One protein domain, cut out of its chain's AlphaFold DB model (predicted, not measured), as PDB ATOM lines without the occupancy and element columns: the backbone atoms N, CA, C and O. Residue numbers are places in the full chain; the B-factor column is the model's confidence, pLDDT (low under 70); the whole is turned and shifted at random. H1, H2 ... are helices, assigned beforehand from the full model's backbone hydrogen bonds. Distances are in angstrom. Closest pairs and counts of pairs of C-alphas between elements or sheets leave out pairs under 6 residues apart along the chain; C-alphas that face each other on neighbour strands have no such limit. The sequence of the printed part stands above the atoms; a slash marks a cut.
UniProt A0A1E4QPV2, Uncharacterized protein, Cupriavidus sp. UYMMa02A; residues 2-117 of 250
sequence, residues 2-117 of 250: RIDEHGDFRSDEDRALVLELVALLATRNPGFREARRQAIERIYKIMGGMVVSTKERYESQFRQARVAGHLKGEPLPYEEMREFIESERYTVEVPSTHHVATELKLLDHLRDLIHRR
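AT A GLANCE: This is residues 2 to 117 of the 250 residues of an uncharacterized protein of Cupriavidus sp. UYMMa02A (UniProt A0A1E4QPV2). A long, thin rod: H1 and H2 follow each other along its length, H5 packs on H1, and H3 and H4 gather at the far end of H2. The 116 printed residues hold five named helices, H1 to H5, and no named strand: all helix. The whole is extended, with a radius of gyration of the C-alphas of 22.5 A and spans of 70 by 30 by 22 A.

HOW THE PARTS SIT: H2, residues 30 to 51, touches H4, residues 78 to 86, with its residues 45 to 49 alone; the closest C-alphas, of Gly 48 and Ile 85, are 6.3 A apart. H5, residues 96 to 115, touches H1, residues 12 to 27, opposite ways at a steep tilt of 39 degrees; the closest C-alphas, of Ala 23 and Arg 111, are 5.6 A apart. Every O i to N i+4 pair is within hydrogen-bond range in H1, H2 and H4, and 14 of 16 in H5.

IN THESE COORDINATES: H2 is 31.1 A long. H3 is residues 55 to 67. C-alpha 12 begins H1 at (334.420, 314.472, 258.573).

THE WHOLE: The printed part has no cut. Residues 30 to 36, 38 to 39 and 94 to 102 have pLDDT under 70.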
ATOM      1  N   ARG A   2     325.831 316.027 250.732       81.12
ATOM      2  CA  ARG A   2     326.892 315.771 251.746       81.12
ATOM      3  C   ARG A   2     326.421 315.971 253.195       81.12
ATOM      4  O   ARG A   2     327.038 315.500 254.140       81.12
ATOM      5  N   ILE A   3     325.301 316.673 253.332       83.81
ATOM      6  CA  ILE A   3     324.483 316.746 254.538       83.81
ATOM      7  C   ILE A   3     323.270 315.852 254.277       83.81
ATOM      8  O   ILE A   3     322.741 315.852 253.158       83.81
ATOM      9  N   ASP A   4     322.869 315.052 255.253       83.69
ATOM     10  CA  ASP A   4     321.673 314.221 255.151       83.69
ATOM     11  C   ASP A   4     320.379 314.999 255.475       83.69
ATOM     12  O   ASP A   4     320.372 316.215 255.671       83.69
ATOM     13  N   GLU A   5     319.242 314.306 255.474       80.25
ATOM     14  CA  GLU A   5     317.942 314.908 255.794       80.25
ATOM     15  C   GLU A   5     317.802 315.296 257.276       80.25
ATOM     16  O   GLU A   5     317.032 316.204 257.616       80.25
ATOM     17  N   HIS A   6     318.597 314.673 258.152       78.88
ATOM     18  CA  HIS A   6     318.695 314.942 259.587       78.88
ATOM     19  C   HIS A   6     319.643 316.100 259.921       78.88
ATOM     20  O   HIS A   6     319.598 316.628 261.037       78.88
ATOM     21  N   GLY A   7     320.290 316.665 258.903       78.94
ATOM     22  CA  GLY A   7     321.139 317.830 259.067       78.94
ATOM     23  C   GLY A   7     322.491 317.447 259.630       78.94
ATOM     24  O   GLY A   7     323.133 318.288 260.232       78.94
ATOM     25  N   ASP A   8     322.928 316.207 259.444       84.38
ATOM     26  CA  ASP A   8     324.248 315.771 259.864       84.38
ATOM     27  C   ASP A   8     325.154 315.586 258.645       84.38
ATOM     28  O   ASP A   8     324.723 315.261 257.530       84.38
ATOM     29  N   PHE A   9     326.445 315.850 258.844       85.94
ATOM     30  CA  PHE A   9     327.459 315.513 257.855       85.94
ATOM     31  C   PHE A   9     327.653 314.000 257.838       85.94
ATOM     32  O   PHE A   9     327.759 313.372 258.888       85.94
ATOM     33  N   ARG A  10     327.754 313.408 256.646       85.88
ATOM     34  CA  ARG A  10     327.922 311.949 256.516       85.88
ATOM     35  C   ARG A  10     329.310 311.462 256.934       85.88
ATOM     36  O   ARG A  10     329.483 310.281 257.218       85.88
ATOM     37  N   SER A  11     330.293 312.357 256.928       88.75
ATOM     38  CA  SER A  11     331.666 312.109 257.364       88.75
ATOM     39  C   SER A  11     332.383 313.425 257.678       88.75
ATOM     40  O   SER A  11     331.954 314.505 257.255       88.75
ATOM     41  N   ASP A  12     333.523 313.329 258.360       87.81
ATOM     42  CA  ASP A  12     334.420 314.472 258.573       87.81
ATOM     43  C   ASP A  12     334.969 315.036 257.255       87.81
ATOM     44  O   ASP A  12     335.201 316.239 257.141       87.81
ATOM     45  N   GLU A  13     335.122 314.194 256.230       91.56
ATOM     46  CA  GLU A  13     335.530 314.619 254.888       91.56
ATOM     47  C   GLU A  13     334.444 315.467 254.213       91.56
ATOM     48  O   GLU A  13     334.735 316.516 253.634       91.56
ATOM     49  N   ASP A  14     333.175 315.062 254.330       91.12
ATOM     50  CA  ASP A  14     332.046 315.836 253.814       91.12
ATOM     51  C   ASP A  14     331.933 317.192 254.505       91.12
ATOM     52  O   ASP A  14     331.721 318.212 253.841       91.12
ATOM     53  N   ARG A  15     332.143 317.218 255.823       90.56
ATOM     54  CA  ARG A  15     332.230 318.461 256.587       90.56
ATOM     55  C   ARG A  15     333.382 319.335 256.100       90.56
ATOM     56  O   ARG A  15     333.157 320.510 255.808       90.56
ATOM     57  N   ALA A  16     334.590 318.783 255.993       91.62
ATOM     58  CA  ALA A  16     335.764 319.521 255.542       91.62
ATOM     59  C   ALA A  16     335.527 320.144 254.162       91.62
ATOM     60  O   ALA A  16     335.786 321.325 253.973       91.62
ATOM     61  N   LEU A  17     334.924 319.407 253.230       93.06
ATOM     62  CA  LEU A  17     334.641 319.909 251.885       93.06
ATOM     63  C   LEU A  17     333.604 321.039 251.861       93.06
ATOM     64  O   LEU A  17     333.703 321.946 251.029       93.06
ATOM     65  N   VAL A  18     332.635 321.041 252.778       93.31
ATOM     66  CA  VAL A  18     331.725 322.186 252.935       93.31
ATOM     67  C   VAL A  18     332.457 323.390 253.539       93.31
ATOM     68  O   VAL A  18     332.256 324.508 253.068       93.31
ATOM     69  N   LEU A  19     333.341 323.197 254.520       94.31
ATOM     70  CA  LEU A  19     334.145 324.291 255.088       94.31
ATOM     71  C   LEU A  19     335.149 324.871 254.078       94.31
ATOM     72  O   LEU A  19     335.347 326.085 254.028       94.31
ATOM     73  N   GLU A  20     335.700 324.032 253.207       93.19
ATOM     74  CA  GLU A  20     336.514 324.440 252.062       93.19
ATOM     75  C   GLU A  20     335.730 325.328 251.093       93.19
ATOM     76  O   GLU A  20     336.219 326.371 250.650       93.19
ATOM     77  N   LEU A  21     334.474 324.970 250.810       93.19
ATOM     78  CA  LEU A  21     333.586 325.815 250.017       93.19
ATOM     79  C   LEU A  21     333.354 327.174 250.693       93.19
ATOM     80  O   LEU A  21     333.418 328.202 250.016       93.19
ATOM     81  N   VAL A  22     333.142 327.206 252.014       94.12
ATOM     82  CA  VAL A  22     333.020 328.462 252.776       94.12
ATOM     83  C   VAL A  22     334.289 329.306 252.628       94.12
ATOM     84  O   VAL A  22     334.197 330.494 252.320       94.12
ATOM     85  N   ALA A  23     335.476 328.711 252.773       92.25
ATOM     86  CA  ALA A  23     336.752 329.412 252.630       92.25
ATOM     87  C   ALA A  23     336.950 329.991 251.217       92.25
ATOM     88  O   ALA A  23     337.362 331.146 251.048       92.25
ATOM     89  N   LEU A  24     336.600 329.218 250.188       90.62
ATOM     90  CA  LEU A  24     336.665 329.651 248.795       90.62
ATOM     91  C   LEU A  24     335.707 330.810 248.510       90.62
ATOM     92  O   LEU A  24     336.099 331.791 247.880       90.62
ATOM     93  N   LEU A  25     334.461 330.730 248.976       89.94
ATOM     94  CA  LEU A  25     333.466 331.781 248.744       89.94
ATOM     95  C   LEU A  25     333.767 333.049 249.553       89.94
ATOM     96  O   LEU A  25     333.529 334.156 249.074       89.94
ATOM     97  N   ALA A  26     334.356 332.906 250.742       87.06
ATOM     98  CA  ALA A  26     334.801 334.031 251.553       87.06
ATOM     99  C   ALA A  26     335.993 334.778 250.933       87.06
ATOM    100  O   ALA A  26     336.029 336.008 250.962       87.06
ATOM    101  N   THR A  27     336.960 334.061 250.348       81.25
ATOM    102  CA  THR A  27     338.135 334.685 249.708       81.25
ATOM    103  C   THR A  27     337.831 335.259 248.330       81.25
ATOM    104  O   THR A  27     338.348 336.319 247.975       81.25
ATOM    105  N   ARG A  28     336.962 334.609 247.548       76.56
ATOM    106  CA  ARG A  28     336.631 335.016 246.172       76.56
ATOM    107  C   ARG A  28     335.507 336.050 246.127       76.56
ATOM    108  O   ARG A  28     334.630 335.982 245.273       76.56
ATOM    109  N   ASN A  29     335.564 337.029 247.025       70.12
ATOM    110  CA  ASN A  29     334.579 338.093 247.156       70.12
ATOM    111  C   ASN A  29     335.013 339.344 246.347       70.12
ATOM    112  O   ASN A  29     335.901 340.074 246.798       70.12
ATOM    113  N   PRO A  30     334.415 339.638 245.169       64.56
ATOM    114  CA  PRO A  30     334.652 340.882 244.428       64.56
ATOM    115  C   PRO A  30     334.539 342.176 245.253       64.56
ATOM    116  O   PRO A  30     335.318 343.098 245.032       64.56
ATOM    117  N   GLY A  31     333.648 342.246 246.243       62.88
ATOM    118  CA  GLY A  31     333.581 343.360 247.194       62.88
ATOM    119  C   GLY A  31     334.804 343.497 248.078       62.88
ATOM    120  O   GLY A  31     335.297 344.604 248.271       62.88
ATOM    121  N   PHE A  32     335.339 342.380 248.566       63.81
ATOM    122  CA  PHE A  32     336.599 342.372 249.303       63.81
ATOM    123  C   PHE A  32     337.771 342.803 248.409       63.81
ATOM    124  O   PHE A  32     338.623 343.577 248.847       63.81
ATOM    125  N   ARG A  33     337.786 342.375 247.135       66.81
ATOM    126  CA  ARG A  33     338.776 342.839 246.146       66.81
ATOM    127  C   ARG A  33     338.702 344.346 245.939       66.81
ATOM    128  O   ARG A  33     339.734 345.004 246.002       66.81
ATOM    129  N   GLU A  34     337.507 344.889 245.737       67.06
ATOM    130  CA  GLU A  34     337.310 346.316 245.483       67.06
ATOM    131  C   GLU A  34     337.619 347.169 246.722       67.06
ATOM    132  O   GLU A  34     338.363 348.146 246.630       67.06
ATOM    133  N   ALA A  35     337.159 346.761 247.908       64.88
ATOM    134  CA  ALA A  35     337.495 347.432 249.164       64.88
ATOM    135  C   ALA A  35     339.012 347.439 249.417       64.88
ATOM    136  O   ALA A  35     339.578 348.452 249.838       64.88
ATOM    137  N   ARG A  36     339.694 346.328 249.109       67.38
ATOM    138  CA  ARG A  36     341.153 346.235 249.187       67.38
ATOM    139  C   ARG A  36     341.840 347.093 248.125       67.38
ATOM    140  O   ARG A  36     342.806 347.766 248.468       67.38
ATOM    141  N   ARG A  37     341.359 347.101 246.877       70.44
ATOM    142  CA  ARG A  37     341.884 347.954 245.796       70.44
ATOM    143  C   ARG A  37     341.859 349.418 246.226       70.44
ATOM    144  O   ARG A  37     342.890 350.078 246.181       70.44
ATOM    145  N   GLN A  38     340.727 349.879 246.756       68.88
ATOM    146  CA  GLN A  38     340.578 351.240 247.274       68.88
ATOM    147  C   GLN A  38     341.486 351.521 248.479       68.88
ATOM    148  O   GLN A  38     342.047 352.608 248.588       68.88
ATOM    149  N   ALA A  39     341.650 350.565 249.399       66.88
ATOM    150  CA  ALA A  39     342.551 350.724 250.541       66.88
ATOM    151  C   ALA A  39     344.020 350.836 250.107       66.88
ATOM    152  O   ALA A  39     344.733 351.712 250.591       66.88
ATOM    153  N   ILE A  40     344.455 349.985 249.176       73.25
ATOM    154  CA  ILE A  40     345.803 350.013 248.608       73.25
ATOM    155  C   ILE A  40     346.037 351.326 247.854       73.25
ATOM    156  O   ILE A  40     347.050 351.978 248.084       73.25
ATOM    157  N   GLU A  41     345.083 351.755 247.023       78.06
ATOM    158  CA  GLU A  41     345.139 353.042 246.325       78.06
ATOM    159  C   GLU A  41     345.332 354.204 247.313       78.06
ATOM    160  O   GLU A  41     346.235 355.019 247.134       78.06
ATOM    161  N   ARG A  42     344.555 354.243 248.406       75.50
ATOM    162  CA  ARG A  42     344.716 355.258 249.460       75.50
ATOM    163  C   ARG A  42     346.094 355.211 250.120       75.50
ATOM    164  O   ARG A  42     346.700 356.259 250.314       75.50
ATOM    165  N   ILE A  43     346.600 354.021 250.453       79.25
ATOM    166  CA  ILE A  43     347.932 353.864 251.057       79.25
ATOM    167  C   ILE A  43     349.015 354.394 250.114       79.25
ATOM    168  O   ILE A  43     349.877 355.149 250.556       79.25
ATOM    169  N   TYR A  44     348.952 354.058 248.822       78.12
ATOM    170  CA  TYR A  44     349.917 354.551 247.839       78.12
ATOM    171  C   TYR A  44     349.859 356.068 247.668       78.12
ATOM    172  O   TYR A  44     350.915 356.689 247.588       78.12
ATOM    173  N   LYS A  45     348.667 356.679 247.685       82.25
ATOM    174  CA  LYS A  45     348.527 358.145 247.652       82.25
ATOM    175  C   LYS A  45     349.166 358.807 248.877       82.25
ATOM    176  O   LYS A  45     349.956 359.735 248.727       82.25
ATOM    177  N   ILE A  46     348.916 358.273 250.078       83.44
ATOM    178  CA  ILE A  46     349.542 358.758 251.322       83.44
ATOM    179  C   ILE A  46     351.067 358.608 251.253       83.44
ATOM    180  O   ILE A  46     351.796 359.548 251.564       83.44
ATOM    181  N   MET A  47     351.566 357.446 250.822       82.31
ATOM    182  CA  MET A  47     353.001 357.209 250.650       82.31
ATOM    183  C   MET A  47     353.622 358.156 249.624       82.31
ATOM    184  O   MET A  47     354.679 358.717 249.899       82.31
ATOM    185  N   GLY A  48     352.956 358.385 248.490       83.88
ATOM    186  CA  GLY A  48     353.373 359.355 247.482       83.88
ATOM    187  C   GLY A  48     353.517 360.754 248.075       83.88
ATOM    188  O   GLY A  48     354.590 361.345 247.974       83.88
ATOM    189  N   GLY A  49     352.488 361.234 248.782       86.00
ATOM    190  CA  GLY A  49     352.514 362.525 249.476       86.00
ATOM    191  C   GLY A  49     353.631 362.622 250.519       86.00
ATOM    192  O   GLY A  49     354.307 363.642 250.620       86.00
ATOM    193  N   MET A  50     353.903 361.538 251.254       85.56
ATOM    194  CA  MET A  50     355.031 361.490 252.188       85.56
ATOM    195  C   MET A  50     356.385 361.557 251.484       85.56
ATOM    196  O   MET A  50     357.297 362.167 252.031       85.56
ATOM    197  N   VAL A  51     356.546 360.930 250.313       85.44
ATOM    198  CA  VAL A  51     357.805 360.943 249.546       85.44
ATOM    199  C   VAL A  51     358.111 362.343 249.019       85.44
ATOM    200  O   VAL A  51     359.254 362.781 249.123       85.44
ATOM    201  N   VAL A  52     357.100 363.056 248.514       89.88
ATOM    202  CA  VAL A  52     357.250 364.421 247.976       89.88
ATOM    203  C   VAL A  52     357.074 365.518 249.031       89.88
ATOM    204  O   VAL A  52     357.098 366.694 248.691       89.88
ATOM    205  N   SER A  53     356.925 365.165 250.314       89.25
ATOM    206  CA  SER A  53     356.644 366.145 251.373       89.25
ATOM    207  C   SER A  53     357.755 367.182 251.550       89.25
ATOM    208  O   SER A  53     357.498 368.288 252.011       89.25
ATOM    209  N   THR A  54     359.001 366.801 251.249       90.19
ATOM    210  CA  THR A  54     360.146 367.711 251.168       90.19
ATOM    211  C   THR A  54     361.103 367.251 250.072       90.19
ATOM    212  O   THR A  54     361.198 366.055 249.772       90.19
ATOM    213  N   LYS A  55     361.866 368.194 249.512       90.62
ATOM    214  CA  LYS A  55     362.856 367.913 248.467       90.62
ATOM    215  C   LYS A  55     363.953 366.965 248.958       90.62
ATOM    216  O   LYS A  55     364.329 366.029 248.258       90.62
ATOM    217  N   GLU A  56     364.409 367.133 250.194       90.44
ATOM    218  CA  GLU A  56     365.460 366.307 250.795       90.44
ATOM    219  C   GLU A  56     365.013 364.849 250.941       90.44
ATOM    220  O   GLU A  56     365.800 363.927 250.712       90.44
ATOM    221  N   ARG A  57     363.744 364.629 251.314       87.19
ATOM    222  CA  ARG A  57     363.173 363.288 251.459       87.19
ATOM    223  C   ARG A  57     363.025 362.611 250.101       87.19
ATOM    224  O   ARG A  57     363.406 361.447 249.983       87.19
ATOM    225  N   TYR A  58     362.548 363.343 249.096       90.44
ATOM    226  CA  TYR A  58     362.467 362.872 247.715       90.44
ATOM    227  C   TYR A  58     363.836 362.402 247.209       90.44
ATOM    228  O   TYR A  58     364.015 361.234 246.863       90.44
ATOM    229  N   GLU A  59     364.840 363.277 247.254       90.12
ATOM    230  CA  GLU A  59     366.181 362.948 246.769       90.12
ATOM    231  C   GLU A  59     366.820 361.802 247.564       90.12
ATOM    232  O   GLU A  59     367.496 360.947 246.991       90.12
ATOM    233  N   SER A  60     366.599 361.747 248.883       89.81
ATOM    234  CA  SER A  60     367.098 360.658 249.730       89.81
ATOM    235  C   SER A  60     366.511 359.303 249.335       89.81
ATOM    236  O   SER A  60     367.263 358.339 249.181       89.81
ATOM    237  N   GLN A  61     365.198 359.233 249.098       87.12
ATOM    238  CA  GLN A  61     364.524 358.005 248.668       87.12
ATOM    239  C   GLN A  61     365.052 357.509 247.319       87.12
ATOM    240  O   GLN A  61     365.373 356.329 247.174       87.12
ATOM    241  N   PHE A  62     365.233 358.405 246.347       88.62
ATOM    242  CA  PHE A  62     365.768 358.032 245.036       88.62
ATOM    243  C   PHE A  62     367.249 357.639 245.079       88.62
ATOM    244  O   PHE A  62     367.650 356.693 244.396       88.62
ATOM    245  N   ARG A  63     368.061 358.274 245.938       87.56
ATOM    246  CA  ARG A  63     369.435 357.818 246.203       87.56
ATOM    247  C   ARG A  63     369.453 356.402 246.780       87.56
ATOM    248  O   ARG A  63     370.204 355.567 246.282       87.56
ATOM    249  N   GLN A  64     368.621 356.119 247.782       87.62
ATOM    250  CA  GLN A  64     368.528 354.788 248.396       87.62
ATOM    251  C   GLN A  64     368.049 353.732 247.395       87.62
ATOM    252  O   GLN A  64     368.664 352.673 247.282       87.62
ATOM    253  N   ALA A  65     367.015 354.038 246.607       86.75
ATOM    254  CA  ALA A  65     366.505 353.146 245.568       86.75
ATOM    255  C   ALA A  65     367.555 352.845 244.486       86.75
ATOM    256  O   ALA A  65     367.627 351.716 243.997       86.75
ATOM    257  N   ARG A  66     368.396 353.829 244.136       86.69
ATOM    258  CA  ARG A  66     369.503 353.647 243.189       86.69
ATOM    259  C   ARG A  66     370.601 352.752 243.758       86.69
ATOM    260  O   ARG A  66     371.038 351.838 243.069       86.69
ATOM    261  N   VAL A  67     370.999 352.965 245.014       88.38
ATOM    262  CA  VAL A  67     371.982 352.110 245.709       88.38
ATOM    263  C   VAL A  67     371.481 350.667 245.827       88.38
ATOM    264  O   VAL A  67     372.252 349.735 245.627       88.38
ATOM    265  N   ALA A  68     370.188 350.475 246.091       88.44
ATOM    266  CA  ALA A  68     369.567 349.156 246.194       88.44
ATOM    267  C   ALA A  68     369.283 348.479 244.834       88.44
ATOM    268  O   ALA A  68     368.769 347.364 244.801       88.44
ATOM    269  N   GLY A  69     369.576 349.138 243.704       86.62
ATOM    270  CA  GLY A  69     369.320 348.593 242.364       86.62
ATOM    271  C   GLY A  69     367.834 348.488 241.994       86.62
ATOM    272  O   GLY A  69     367.474 347.750 241.078       86.62
ATOM    273  N   HIS A  70     366.954 349.207 242.695       85.56
ATOM    274  CA  HIS A  70     365.506 349.205 242.456       85.56
ATOM    275  C   HIS A  70     365.042 350.319 241.512       85.56
ATOM    276  O   HIS A  70     363.894 350.308 241.068       85.56
ATOM    277  N   LEU A  71     365.921 351.270 241.188       82.38
ATOM    278  CA  LEU A  71     365.606 352.367 240.286       82.38
ATOM    279  C   LEU A  71     365.842 351.970 238.822       82.38
ATOM    280  O   LEU A  71     366.951 351.599 238.441       82.38
ATOM    281  N   LYS A  72     364.802 352.086 237.993       76.56
ATOM    282  CA  LYS A  72     364.905 351.947 236.535       76.56
ATOM    283  C   LYS A  72     364.822 353.334 235.898       76.56
ATOM    284  O   LYS A  72     363.733 353.887 235.801       76.56
ATOM    285  N   GLY A  73     365.962 353.865 235.459       81.81
ATOM    286  CA  GLY A  73     366.060 355.182 234.817       81.81
ATOM    287  C   GLY A  73     366.261 356.343 235.793       81.81
ATOM    288  O   GLY A  73     366.421 356.140 236.996       81.81
ATOM    289  N   GLU A  74     366.288 357.561 235.252       82.69
ATOM    290  CA  GLU A  74     366.393 358.784 236.050       82.69
ATOM    291  C   GLU A  74     365.012 359.214 236.569       82.69
ATOM    292  O   GLU A  74     364.019 359.105 235.842       82.69
ATOM    293  N   PRO A  75     364.919 359.682 237.824       83.56
ATOM    294  CA  PRO A  75     363.666 360.160 238.378       83.56
ATOM    295  C   PRO A  75     363.276 361.513 237.782       83.56
ATOM    296  O   PRO A  75     364.135 362.294 237.371       83.56
ATOM    297  N   LEU A  76     361.976 361.820 237.789       86.06
ATOM    298  CA  LEU A  76     361.499 363.151 237.413       86.06
ATOM    299  C   LEU A  76     362.094 364.223 238.345       86.06
ATOM    300  O   LEU A  76     362.423 363.932 239.503       86.06
ATOM    301  N   PRO A  77     362.210 365.478 237.893       91.12
ATOM    302  CA  PRO A  77     362.498 366.591 238.785       91.12
ATOM    303  C   PRO A  77     361.493 366.652 239.944       91.12
ATOM    304  O   PRO A  77     360.313 366.345 239.778       91.12
ATOM    305  N   TYR A  78     361.960 367.057 241.129       89.75
ATOM    306  CA  TYR A  78     361.139 367.082 242.348       89.75
ATOM    307  C   TYR A  78     359.825 367.855 242.164       89.75
ATOM    308  O   TYR A  78     358.777 367.366 242.574       89.75
ATOM    309  N   GLU A  79     359.869 369.018 241.508       90.81
ATOM    310  CA  GLU A  79     358.674 369.853 241.338       90.81
ATOM    311  C   GLU A  79     357.626 369.199 240.434       90.81
ATOM    312  O   GLU A  79     356.441 369.241 240.751       90.81
ATOM    313  N   GLU A  80     358.066 368.515 239.375       89.69
ATOM    314  CA  GLU A  80     357.183 367.768 238.473       89.69
ATOM    315  C   GLU A  80     356.550 366.567 239.183       89.69
ATOM    316  O   GLU A  80     355.354 366.310 239.038       89.69
ATOM    317  N   MET A  81     357.324 365.849 240.005       88.62
ATOM    318  CA  MET A  81     356.784 364.737 240.788       88.62
ATOM    319  C   MET A  81     355.807 365.223 241.864       88.62
ATOM    320  O   MET A  81     354.765 364.598 242.074       88.62
ATOM    321  N   ARG A  82     356.127 366.321 242.560       89.88
ATOM    322  CA  ARG A  82     355.246 366.891 243.581       89.88
ATOM    323  C   ARG A  82     353.918 367.306 242.962       89.88
ATOM    324  O   ARG A  82     352.880 366.884 243.459       89.88
ATOM    325  N   GLU A  83     353.948 368.045 241.855       90.31
ATOM    326  CA  GLU A  83     352.735 368.465 241.150       90.31
ATOM    327  C   GLU A  83     351.910 367.260 240.672       90.31
ATOM    328  O   GLU A  83     350.691 367.227 240.851       90.31
ATOM    329  N   PHE A  84     352.563 366.230 240.128       87.56
ATOM    330  CA  PHE A  84     351.890 365.001 239.713       87.56
ATOM    331  C   PHE A  84     351.136 364.336 240.878       87.56
ATOM    332  O   PHE A  84     349.943 364.043 240.750       87.56
ATOM    333  N   ILE A  85     351.802 364.149 242.023       86.19
ATOM    334  CA  ILE A  85     351.229 363.508 243.214       86.19
ATOM    335  C   ILE A  85     350.127 364.366 243.852       86.19
ATOM    336  O   ILE A  85     349.064 363.831 244.171       86.19
ATOM    337  N   GLU A  86     350.354 365.670 244.015       86.12
ATOM    338  CA  GLU A  86     349.404 366.602 244.641       86.12
ATOM    339  C   GLU A  86     348.161 366.839 243.786       86.12
ATOM    340  O   GLU A  86     347.085 367.095 244.320       86.12
ATOM    341  N   SER A  87     348.275 366.718 242.460       86.00
ATOM    342  CA  SER A  87     347.118 366.882 241.582       86.00
ATOM    343  C   SER A  87     346.049 365.802 241.785       86.00
ATOM    344  O   SER A  87     344.915 365.999 241.359       86.00
ATOM    345  N   GLU A  88     346.407 364.648 242.367       78.75
ATOM    346  CA  GLU A  88     345.572 363.442 242.499       78.75
ATOM    347  C   GLU A  88     344.911 362.954 241.188       78.75
ATOM    348  O   GLU A  88     344.072 362.048 241.203       78.75
ATOM    349  N   ARG A  89     345.308 363.497 240.026       82.06
ATOM    350  CA  ARG A  89     344.770 363.170 238.692       82.06
ATOM    351  C   ARG A  89     345.437 361.930 238.095       82.06
ATOM    352  O   ARG A  89     345.815 361.911 236.929       82.06
ATOM    353  N   TYR A  90     345.584 360.888 238.901       78.81
ATOM    354  CA  TYR A  90     346.119 359.597 238.485       78.81
ATOM    355  C   TYR A  90     345.361 358.458 239.163       78.81
ATOM    356  O   TYR A  90     344.761 358.612 240.230       78.81
ATOM    357  N   THR A  91     345.389 357.288 238.534       72.50
ATOM    358  CA  THR A  91     344.835 356.054 239.094       72.50
ATOM    359  C   THR A  91     345.977 355.104 239.412       72.50
ATOM    360  O   THR A  91     346.892 354.931 238.612       72.50
ATOM    361  N   VAL A  92     345.934 354.493 240.596       76.75
ATOM    362  CA  VAL A  92     346.866 353.421 240.956       76.75
ATOM    363  C   VAL A  92     346.267 352.107 240.474       76.75
ATOM    364  O   VAL A  92     345.298 351.607 241.049       76.75
ATOM    365  N   GLU A  93     346.834 351.545 239.413       71.31
ATOM    366  CA  GLU A  93     346.450 350.221 238.935       71.31
ATOM    367  C   GLU A  93     347.242 349.141 239.676       71.31
ATOM    368  O   GLU A  93     348.470 349.086 239.619       71.31
ATOM    369  N   VAL A  94     346.530 348.256 240.373       64.75
ATOM    370  CA  VAL A  94     347.108 347.034 240.936       64.75
ATOM    371  C   VAL A  94     346.797 345.893 239.963       64.75
ATOM    372  O   VAL A  94     345.616 345.615 239.731       64.75
ATOM    373  N   PRO A  95     347.806 345.218 239.380       63.50
ATOM    374  CA  PRO A  95     347.570 344.138 238.428       63.50
ATOM    375  C   PRO A  95     346.671 343.038 239.008       63.50
ATOM    376  O   PRO A  95     346.881 342.565 240.128       63.50
ATOM    377  N   SER A  96     345.694 342.572 238.227       60.94
ATOM    378  CA  SER A  96     344.728 341.537 238.635       60.94
ATOM    379  C   SER A  96     345.391 340.226 239.078       60.94
ATOM    380  O   SER A  96     344.911 339.562 239.997       60.94
ATOM    381  N   THR A  97     346.540 339.881 238.495       63.69
ATOM    382  CA  THR A  97     347.355 338.715 238.871       63.69
ATOM    383  C   THR A  97     347.873 338.796 240.308       63.69
ATOM    384  O   THR A  97     347.937 337.775 240.993       63.69
ATOM    385  N   HIS A  98     348.173 339.999 240.807       61.38
ATOM    386  CA  HIS A  98     348.591 340.213 242.192       61.38
ATOM    387  C   HIS A  98     347.439 339.957 243.177       61.38
ATOM    388  O   HIS A  98     347.646 339.365 244.239       61.38
ATOM    389  N   HIS A  99     346.210 340.332 242.807       65.19
ATOM    390  CA  HIS A  99     345.015 340.029 243.599       65.19
ATOM    391  C   HIS A  99     344.765 338.520 243.689       65.19
ATOM    392  O   HIS A  99     344.656 338.002 244.799       65.19
ATOM    393  N   VAL A 100     344.805 337.805 242.559       66.25
ATOM    394  CA  VAL A 100     344.632 336.339 242.520       66.25
ATOM    395  C   VAL A 100     345.701 335.624 243.348       66.25
ATOM    396  O   VAL A 100     345.380 334.765 244.167       66.25
ATOM    397  N   ALA A 101     346.974 336.002 243.192       68.12
ATOM    398  CA  ALA A 101     348.063 335.409 243.965       68.12
ATOM    399  C   ALA A 101     347.901 335.652 245.475       68.12
ATOM    400  O   ALA A 101     348.205 334.778 246.288       68.12
ATOM    401  N   THR A 102     347.402 336.826 245.870       68.62
ATOM    402  CA  THR A 102     347.184 337.141 247.286       68.62
ATOM    403  C   THR A 102     345.948 336.442 247.851       68.62
ATOM    404  O   THR A 102     345.956 336.048 249.012       68.62
ATOM    405  N   GLU A 103     344.897 336.258 247.054       72.50
ATOM    406  CA  GLU A 103     343.713 335.482 247.440       72.50
ATOM    407  C   GLU A 103     344.044 334.014 247.673       72.50
ATOM    408  O   GLU A 103     343.588 333.454 248.664       72.50
ATOM    409  N   LEU A 104     344.879 333.417 246.818       74.44
ATOM    410  CA  LEU A 104     345.359 332.046 247.005       74.44
ATOM    411  C   LEU A 104     346.145 331.900 248.313       74.44
ATOM    412  O   LEU A 104     345.887 330.979 249.076       74.44
ATOM    413  N   LYS A 105     347.032 332.850 248.631       77.38
ATOM    414  CA  LYS A 105     347.749 332.853 249.921       77.38
ATOM    415  C   LYS A 105     346.812 333.048 251.115       77.38
ATOM    416  O   LYS A 105     347.016 332.452 252.168       77.38
ATOM    417  N   LEU A 106     345.800 333.904 250.966       76.75
ATOM    418  CA  LEU A 106     344.810 334.150 252.012       76.75
ATOM    419  C   LEU A 106     343.930 332.922 252.250       76.75
ATOM    420  O   LEU A 106     343.540 332.689 253.388       76.75
ATOM    421  N   LEU A 107     343.636 332.147 251.203       84.19
ATOM    422  CA  LEU A 107     342.813 330.946 251.287       84.19
ATOM    423  C   LEU A 107     343.396 329.944 252.279       84.19
ATOM    424  O   LEU A 107     342.661 329.489 253.147       84.19
ATOM    425  N   ASP A 108     344.698 329.667 252.212       81.88
ATOM    426  CA  ASP A 108     345.346 328.720 253.127       81.88
ATOM    427  C   ASP A 108     345.215 329.157 254.591       81.88
ATOM    428  O   ASP A 108     344.849 328.365 255.452       81.88
ATOM    429  N   HIS A 109     345.402 330.448 254.880       84.38
ATOM    430  CA  HIS A 109     345.220 330.967 256.241       84.38
ATOM    431  C   HIS A 109     343.747 330.981 256.663       84.38
ATOM    432  O   HIS A 109     343.418 330.758 257.828       84.38
ATOM    433  N   LEU A 110     342.845 331.277 255.728       86.81
ATOM    434  CA  LEU A 110     341.424 331.359 256.013       86.81
ATOM    435  C   LEU A 110     340.827 329.982 256.300       86.81
ATOM    436  O   LEU A 110     339.988 329.874 257.191       86.81
ATOM    437  N   ARG A 111     341.287 328.945 255.592       89.25
ATOM    438  CA  ARG A 111     340.947 327.543 255.861       89.25
ATOM    439  C   ARG A 111     341.211 327.201 257.316       89.25
ATOM    440  O   ARG A 111     340.276 326.840 258.026       89.25
ATOM    441  N   ASP A 112     342.431 327.437 257.790       88.38
ATOM    442  CA  ASP A 112     342.798 327.171 259.182       88.38
ATOM    443  C   ASP A 112     341.880 327.904 260.169       88.38
ATOM    444  O   ASP A 112     341.418 327.326 261.153       88.38
ATOM    445  N   LEU A 113     341.577 329.179 259.908       90.69
ATOM    446  CA  LEU A 113     340.706 329.979 260.772       90.69
ATOM    447  C   LEU A 113     339.247 329.508 260.759       90.69
ATOM    448  O   LEU A 113     338.582 329.582 261.790       90.69
ATOM    449  N   ILE A 114     338.742 329.036 259.620       92.69
ATOM    450  CA  ILE A 114     337.387 328.489 259.476       92.69
ATOM    451  C   ILE A 114     337.287 327.139 260.191       92.69
ATOM    452  O   ILE A 114     336.337 326.920 260.943       92.69
ATOM    453  N   HIS A 115     338.280 326.266 260.028       91.06
ATOM    454  CA  HIS A 115     338.314 324.951 260.672       91.06
ATOM    455  C   HIS A 115     338.452 325.019 262.199       91.06
ATOM    456  O   HIS A 115     337.971 324.128 262.888       91.06
ATOM    457  N   ARG A 116     339.060 326.081 262.744       90.62
ATOM    458  CA  ARG A 116     339.184 326.293 264.202       90.62
ATOM    459  C   ARG A 116     337.882 326.691 264.897       90.62
ATOM    460  O   ARG A 116     337.850 326.720 266.124       90.62
ATOM    461  N   ARG A 117     336.841 327.051 264.146       92.75
ATOM    462  CA  ARG A 117     335.539 327.429 264.707       92.75
ATOM    463  C   ARG A 117     334.757 326.185 265.104       92.75
ATOM    464  O   ARG A 117     334.866 325.156 264.445       92.75
TER     465      ARG A 117